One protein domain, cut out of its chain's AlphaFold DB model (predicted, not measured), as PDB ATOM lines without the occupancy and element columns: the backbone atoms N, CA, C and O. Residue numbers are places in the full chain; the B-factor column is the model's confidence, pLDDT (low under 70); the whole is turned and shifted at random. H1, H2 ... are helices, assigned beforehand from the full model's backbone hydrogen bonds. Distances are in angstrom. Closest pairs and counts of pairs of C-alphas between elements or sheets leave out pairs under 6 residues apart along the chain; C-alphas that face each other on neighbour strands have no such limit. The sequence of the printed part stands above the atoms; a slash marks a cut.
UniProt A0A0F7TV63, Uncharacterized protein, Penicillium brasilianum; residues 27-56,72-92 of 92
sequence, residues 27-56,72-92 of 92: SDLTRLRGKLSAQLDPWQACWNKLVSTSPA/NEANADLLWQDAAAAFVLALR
ATOM      1  N   SER A  27      23.419  -7.041 -32.821       95.69
ATOM      2  CA  SER A  27      24.029  -7.973 -31.867       95.69
ATOM      3  C   SER A  27      24.793  -7.258 -30.751       95.69
ATOM      4  O   SER A  27      24.820  -7.747 -29.619       95.69
ATOM      5  N   ASP A  28      25.391  -6.096 -31.035       95.31
ATOM      6  CA  ASP A  28      26.062  -5.288 -30.016       95.31
ATOM      7  C   ASP A  28      25.056  -4.666 -29.060       95.31
ATOM      8  O   ASP A  28      25.233  -4.775 -27.846       95.31
ATOM      9  N   LEU A  29      23.972  -4.086 -29.583       95.25
ATOM     10  CA  LEU A  29      22.895  -3.536 -28.756       95.25
ATOM     11  C   LEU A  29      22.258  -4.619 -27.884       95.25
ATOM     12  O   LEU A  29      22.095  -4.423 -26.681       95.25
ATOM     13  N   THR A  30      21.979  -5.793 -28.452       96.62
ATOM     14  CA  THR A  30      21.444  -6.948 -27.711       96.62
ATOM     15  C   THR A  30      22.377  -7.366 -26.575       96.62
ATOM     16  O   THR A  30      21.945  -7.529 -25.431       96.62
ATOM     17  N   ARG A  31      23.679  -7.489 -26.860       97.00
ATOM     18  CA  ARG A  31      24.695  -7.809 -25.852       97.00
ATOM     19  C   ARG A  31      24.742  -6.751 -24.751       97.00
ATOM     20  O   ARG A  31      24.781  -7.114 -23.578       97.00
ATOM     21  N   LEU A  32      24.736  -5.466 -25.108       96.69
ATOM     22  CA  LEU A  32      24.777  -4.355 -24.158       96.69
ATOM     23  C   LEU A  32      23.540  -4.330 -23.261       96.69
ATOM     24  O   LEU A  32      23.700  -4.301 -22.044       96.69
ATOM     25  N   ARG A  33      22.332  -4.439 -23.830       96.44
ATOM     26  CA  ARG A  33      21.081  -4.541 -23.062       96.44
ATOM     27  C   ARG A  33      21.160  -5.677 -22.040       96.44
ATOM     28  O   ARG A  33      20.900  -5.448 -20.866       96.44
ATOM     29  N   GLY A  34      21.638  -6.858 -22.444       97.81
ATOM     30  CA  GLY A  34      21.841  -7.983 -21.526       97.81
ATOM     31  C   GLY A  34      22.817  -7.683 -20.378       97.81
ATOM     32  O   GLY A  34      22.551  -8.047 -19.233       97.81
ATOM     33  N   LYS A  35      23.931  -6.987 -20.649       98.19
ATOM     34  CA  LYS A  35      24.888  -6.568 -19.607       98.19
ATOM     35  C   LYS A  35      24.300  -5.530 -18.650       98.19
ATOM     36  O   LYS A  35      24.557  -5.629 -17.453       98.19
ATOM     37  N   LEU A  36      23.509  -4.583 -19.160       97.06
ATOM     38  CA  LEU A  36      22.833  -3.559 -18.357       97.06
ATOM     39  C   LEU A  36      21.724  -4.155 -17.486       97.06
ATOM     40  O   LEU A  36      21.665  -3.862 -16.296       97.06
ATOM     41  N   SER A  37      20.899  -5.055 -18.028       97.00
ATOM     42  CA  SER A  37      19.883  -5.767 -17.240       97.00
ATOM     43  C   SER A  37      20.499  -6.605 -16.119       97.00
ATOM     44  O   SER A  37      19.915  -6.716 -15.045       97.00
ATOM     45  N   ALA A  38      21.691  -7.163 -16.348       98.06
ATOM     46  CA  ALA A  38      22.454  -7.898 -15.344       98.06
ATOM     47  C   ALA A  38      23.311  -7.001 -14.425       98.06
ATOM     48  O   ALA A  38      24.023  -7.533 -13.576       98.06
ATOM     49  N   GLN A  39      23.275  -5.674 -14.598       97.00
ATOM     50  CA  GLN A  39      24.038  -4.689 -13.817       97.00
ATOM     51  C   GLN A  39      25.549  -4.977 -13.760       97.00
ATOM     52  O   GLN A  39      26.202  -4.772 -12.738       97.00
ATOM     53  N   LEU A  40      26.120  -5.474 -14.860       98.44
ATOM     54  CA  LEU A  40      27.526  -5.872 -14.906       98.44
ATOM     55  C   LEU A  40      28.446  -4.694 -15.228       98.44
ATOM     56  O   LEU A  40      28.229  -3.954 -16.191       98.44
ATOM     57  N   ASP A  41      29.551  -4.593 -14.497       97.75
ATOM     58  CA  ASP A  41      30.650  -3.694 -14.837       97.75
ATOM     59  C   ASP A  41      31.571  -4.290 -15.922       97.75
ATOM     60  O   ASP A  41      31.710  -5.513 -16.018       97.75
ATOM     61  N   PRO A  42      32.193  -3.447 -16.773       96.81
ATOM     62  CA  PRO A  42      32.176  -1.976 -16.736       96.81
ATOM     63  C   PRO A  42      30.956  -1.327 -17.417       96.81
ATOM     64  O   PRO A  42      30.858  -0.102 -17.457       96.81
ATOM     65  N   TRP A  43      30.031  -2.116 -17.976       96.88
ATOM     66  CA  TRP A  43      28.902  -1.599 -18.759       96.88
ATOM     67  C   TRP A  43      27.984  -0.695 -17.946       96.88
ATOM     68  O   TRP A  43      27.628   0.377 -18.430       96.88
ATOM     69  N   GLN A  44      27.652  -1.086 -16.714       97.25
ATOM     70  CA  GLN A  44      26.799  -0.285 -15.843       97.25
ATOM     71  C   GLN A  44      27.445   1.068 -15.507       97.25
ATOM     72  O   GLN A  44      26.813   2.112 -15.687       97.25
ATOM     73  N   ALA A  45      28.711   1.078 -15.079       97.50
ATOM     74  CA  ALA A  45      29.435   2.318 -14.804       97.50
ATOM     75  C   ALA A  45      29.544   3.234 -16.040       97.50
ATOM     76  O   ALA A  45      29.331   4.445 -15.937       97.50
ATOM     77  N   CYS A  46      29.846   2.675 -17.216       94.44
ATOM     78  CA  CYS A  46      29.894   3.430 -18.470       94.44
ATOM     79  C   CYS A  46      28.523   3.994 -18.861       94.44
ATOM     80  O   CYS A  46      28.435   5.159 -19.246       94.44
ATOM     81  N   TRP A  47      27.460   3.202 -18.725       95.06
ATOM     82  CA  TRP A  47      26.094   3.634 -19.004       95.06
ATOM     83  C   TRP A  47      25.664   4.787 -18.106       95.06
ATOM     84  O   TRP A  47      25.190   5.796 -18.617       95.06
ATOM     85  N   ASN A  48      25.912   4.692 -16.797       95.12
ATOM     86  CA  ASN A  48      25.594   5.757 -15.843       95.12
ATOM     87  C   ASN A  48      26.289   7.076 -16.210       95.12
ATOM     88  O   ASN A  48      25.676   8.140 -16.136       95.12
ATOM     89  N   LYS A  49      27.552   7.013 -16.657       93.75
ATOM     90  CA  LYS A  49      28.256   8.193 -17.175       93.75
ATOM     91  C   LYS A  49      27.576   8.732 -18.429       93.75
ATOM     92  O   LYS A  49      27.286   9.923 -18.488       93.75
ATOM     93  N   LEU A  50      27.289   7.870 -19.401       91.88
ATOM     94  CA  LEU A  50      26.691   8.271 -20.670       91.88
ATOM     95  C   LEU A  50      25.327   8.950 -20.473       91.88
ATOM     96  O   LEU A  50      25.106  10.033 -21.011       91.88
ATOM     97  N   VAL A  51      24.443   8.380 -19.646       93.00
ATOM     98  CA  VAL A  51      23.105   8.950 -19.411       93.00
ATOM     99  C   VAL A  51      23.103  10.213 -18.552       93.00
ATOM    100  O   VAL A  51      22.077  10.880 -18.481       93.00
ATOM    101  N   SER A  52      24.232  10.558 -17.928       93.62
ATOM    102  CA  SER A  52      24.402  11.834 -17.221       93.62
ATOM    103  C   SER A  52      24.741  13.011 -18.146       93.62
ATOM    104  O   SER A  52      24.753  14.158 -17.704       93.62
ATOM    105  N   THR A  53      25.025  12.747 -19.426       91.00
ATOM    106  CA  THR A  53      25.374  13.785 -20.407       91.00
ATOM    107  C   THR A  53      24.137  14.446 -21.020       91.00
ATOM    108  O   THR A  53      23.090  13.818 -21.155       91.00
ATOM    109  N   SER A  54      24.262  15.712 -21.442       90.75
ATOM    110  CA  SER A  54      23.153  16.467 -22.055       90.75
ATOM    111  C   SER A  54      22.494  15.758 -23.257       90.75
ATOM    112  O   SER A  54      21.263  15.696 -23.286       90.75
ATOM    113  N   PRO A  55      23.247  15.138 -24.196       91.56
ATOM    114  CA  PRO A  55      22.653  14.427 -25.335       91.56
ATOM    115  C   PRO A  55      21.795  13.209 -24.956       91.56
ATOM    116  O   PRO A  55      21.020  12.722 -25.771       91.56
ATOM    117  N   ALA A  56      21.902  12.704 -23.723       91.69
ATOM    118  CA  ALA A  56      21.085  11.596 -23.239       91.69
ATOM    119  C   ALA A  56      19.695  12.022 -22.723       91.69
ATOM    120  O   ALA A  56      18.887  11.161 -22.350       91.69
ATOM    121  N   ASN A  72      37.968  24.471 -39.057       94.88
ATOM    122  CA  ASN A  72      37.581  25.841 -39.442       94.88
ATOM    123  C   ASN A  72      36.273  26.287 -38.782       94.88
ATOM    124  O   ASN A  72      36.264  27.225 -37.989       94.88
ATOM    125  N   GLU A  73      35.162  25.622 -39.115       94.06
ATOM    126  CA  GLU A  73      33.863  25.884 -38.473       94.06
ATOM    127  C   GLU A  73      33.810  25.292 -37.058       94.06
ATOM    128  O   GLU A  73      32.986  25.716 -36.251       94.06
ATOM    129  N   ALA A  74      34.702  24.333 -36.766       95.81
ATOM    130  CA  ALA A  74      34.854  23.666 -35.475       95.81
ATOM    131  C   ALA A  74      33.519  23.165 -34.885       95.81
ATOM    132  O   ALA A  74      33.296  23.246 -33.680       95.81
ATOM    133  N   ASN A  75      32.641  22.632 -35.741       96.94
ATOM    134  CA  ASN A  75      31.272  22.217 -35.413       96.94
ATOM    135  C   ASN A  75      31.104  20.687 -35.313       96.94
ATOM    136  O   ASN A  75      29.987  20.165 -35.296       96.94
ATOM    137  N   ALA A  76      32.214  19.940 -35.270       96.00
ATOM    138  CA  ALA A  76      32.211  18.478 -35.181       96.00
ATOM    139  C   ALA A  76      31.547  17.936 -33.904       96.00
ATOM    140  O   ALA A  76      31.095  16.789 -33.881       96.00
ATOM    141  N   ASP A  77      31.452  18.753 -32.856       95.44
ATOM    142  CA  ASP A  77      30.762  18.407 -31.620       95.44
ATOM    143  C   ASP A  77      29.255  18.202 -31.830       95.44
ATOM    144  O   ASP A  77      28.686  17.327 -31.176       95.44
ATOM    145  N   LEU A  78      28.622  18.918 -32.769       96.31
ATOM    146  CA  LEU A  78      27.204  18.733 -33.112       96.31
ATOM    147  C   LEU A  78      26.938  17.300 -33.595       96.31
ATOM    148  O   LEU A  78      26.043  16.620 -33.094       96.31
ATOM    149  N   LEU A  79      27.791  16.796 -34.495       94.81
ATOM    150  CA  LEU A  79      27.711  15.424 -35.005       94.81
ATOM    151  C   LEU A  79      27.904  14.389 -33.888       94.81
ATOM    152  O   LEU A  79      27.199  13.379 -33.840       94.81
ATOM    153  N   TRP A  80      28.878  14.599 -32.999       92.50
ATOM    154  CA  TRP A  80      29.159  13.650 -31.919       92.50
ATOM    155  C   TRP A  80      28.047  13.624 -30.869       92.50
ATOM    156  O   TRP A  80      27.756  12.556 -30.327       92.50
ATOM    157  N   GLN A  81      27.406  14.766 -30.607       94.94
ATOM    158  CA  GLN A  81      26.242  14.854 -29.728       94.94
ATOM    159  C   GLN A  81      25.035  14.118 -30.324       94.94
ATOM    160  O   GLN A  81      24.456  13.282 -29.627       94.94
ATOM    161  N   ASP A  82      24.732  14.328 -31.610       94.88
ATOM    162  CA  ASP A  82      23.660  13.607 -32.316       94.88
ATOM    163  C   ASP A  82      23.909  12.085 -32.302       94.88
ATOM    164  O   ASP A  82      23.008  11.291 -32.009       94.88
ATOM    165  N   ALA A  83      25.151  11.656 -32.558       92.12
ATOM    166  CA  ALA A  83      25.535  10.245 -32.520       92.12
ATOM    167  C   ALA A  83      25.421   9.640 -31.108       92.12
ATOM    168  O   ALA A  83      24.944   8.511 -30.953       92.12
ATOM    169  N   ALA A  84      25.825  10.384 -30.073       92.56
ATOM    170  CA  ALA A  84      25.687   9.959 -28.683       92.56
ATOM    171  C   ALA A  84      24.211   9.813 -28.285       92.56
ATOM    172  O   ALA A  84      23.838   8.792 -27.701       92.56
ATOM    173  N   ALA A  85      23.366  10.782 -28.648       94.62
ATOM    174  CA  ALA A  85      21.926  10.726 -28.414       94.62
ATOM    175  C   ALA A  85      21.291   9.509 -29.104       94.62
ATOM    176  O   ALA A  85      20.563   8.748 -28.465       94.62
ATOM    177  N   ALA A  86      21.627   9.261 -30.376       92.38
ATOM    178  CA  ALA A  86      21.135   8.103 -31.124       92.38
ATOM    179  C   ALA A  86      21.525   6.770 -30.461       92.38
ATOM    180  O   ALA A  86      20.687   5.876 -30.328       92.38
ATOM    181  N   PHE A  87      22.771   6.640 -29.994       91.94
ATOM    182  CA  PHE A  87      23.230   5.433 -29.302       91.94
ATOM    183  C   PHE A  87      22.533   5.229 -27.949       91.94
ATOM    184  O   PHE A  87      22.125   4.112 -27.630       91.94
ATOM    185  N   VAL A  88      22.345   6.299 -27.166       92.88
ATOM    186  CA  VAL A  88      21.599   6.240 -25.896       92.88
ATOM    187  C   VAL A  88      20.151   5.825 -26.132       92.88
ATOM    188  O   VAL A  88      19.653   4.945 -25.431       92.88
ATOM    189  N   LEU A  89      19.481   6.434 -27.112       91.31
ATOM    190  CA  LEU A  89      18.094   6.119 -27.452       91.31
ATOM    191  C   LEU A  89      17.933   4.682 -27.947       91.31
ATOM    192  O   LEU A  89      16.928   4.058 -27.641       91.31
ATOM    193  N   ALA A  90      18.925   4.130 -28.649       92.12
ATOM    194  CA  ALA A  90      18.898   2.738 -29.084       92.12
ATOM    195  C   ALA A  90      19.003   1.733 -27.920       92.12
ATOM    196  O   ALA A  90      18.561   0.592 -28.056       92.12
ATOM    197  N   LEU A  91      19.604   2.112 -26.788       91.50
ATOM    198  CA  LEU A  91      19.762   1.242 -25.614       91.50
ATOM    199  C   LEU A  91      18.634   1.367 -24.578       91.50
ATOM    200  O   LEU A  91      18.534   0.484 -23.723       91.50
ATOM    201  N   ARG A  92      17.830   2.434 -24.636       86.19
ATOM    202  CA  ARG A  92      16.633   2.624 -23.799       86.19
ATOM    203  C   ARG A  92      15.430   1.886 -24.375       86.19
ATOM    204  O   ARG A  92      14.610   1.442 -23.544       86.19
TER     205      ARG A  92
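This is residues 27 to 56 and 72 to 92 of the 92 residues of an uncharacterized protein of Penicillium brasilianum (UniProt A0A0F7TV63). The long helix H3 makes most of the length of a loose, open, three-sided shape: its last residues, 90 and 91, meet H1, which stands steeply across that end, and H2 turns a corner from H1 and folds back toward the later part of H3. At the other end, residues 72 to 77 stick out free. The printed part has 51 residues with three named helices, in the order H1, H2, H3, and no named strand; its class is all helix. It is loose, with a radius of gyration of the C-alphas of 12.8 A, and spans 43 by 21 by 15 A, a rod in outline.

H3, the longest helix, holds residues 76 to 91 and measures 23.3 A, from C-alpha 76 at (32.211, 18.478, -35.181) to C-alpha 91 at (19.762, 1.242, -25.614). H1, residues 27 to 37, begins with C-alpha 27 at (24.029, -7.973, -31.867) and measures 15.4 A. H2, residues 43 to 51, measures 12.1 A.

H3 touches H1 with residues 90 to 91 alone; the closest C-alphas, those of Arg 33 and Leu 91, are 6.5 A apart. The two run the same way at a steep tilt of 68 degrees, only just short of about perpendicular. H1 touches H2, with the C-alphas of Leu 36 and Gln 44 closest at 5.7 A, and their lines are about perpendicular at 85 degrees. H2 and H3 are close but not clearly touching: their closest C-alphas, those of Val 51 and Val 88, are 7.2 A apart. They run opposite ways at a steep tilt of 54 degrees. In H1, H2 and H3 every O i to N i+4 pair is within hydrogen-bond range.

The C-alphas farthest apart, those of Ala 38 and Asn 72, are 44.1 A apart. Residues 57 to 71 are not printed, and C-alphas 56 and 72 are 27.2 A apart across this cut, which lies in the link from H2 to H3. The link from H1 to H2 is tight, with 5 residues. The mean pLDDT of the printed part is 94.7, and no printed residue is under 70.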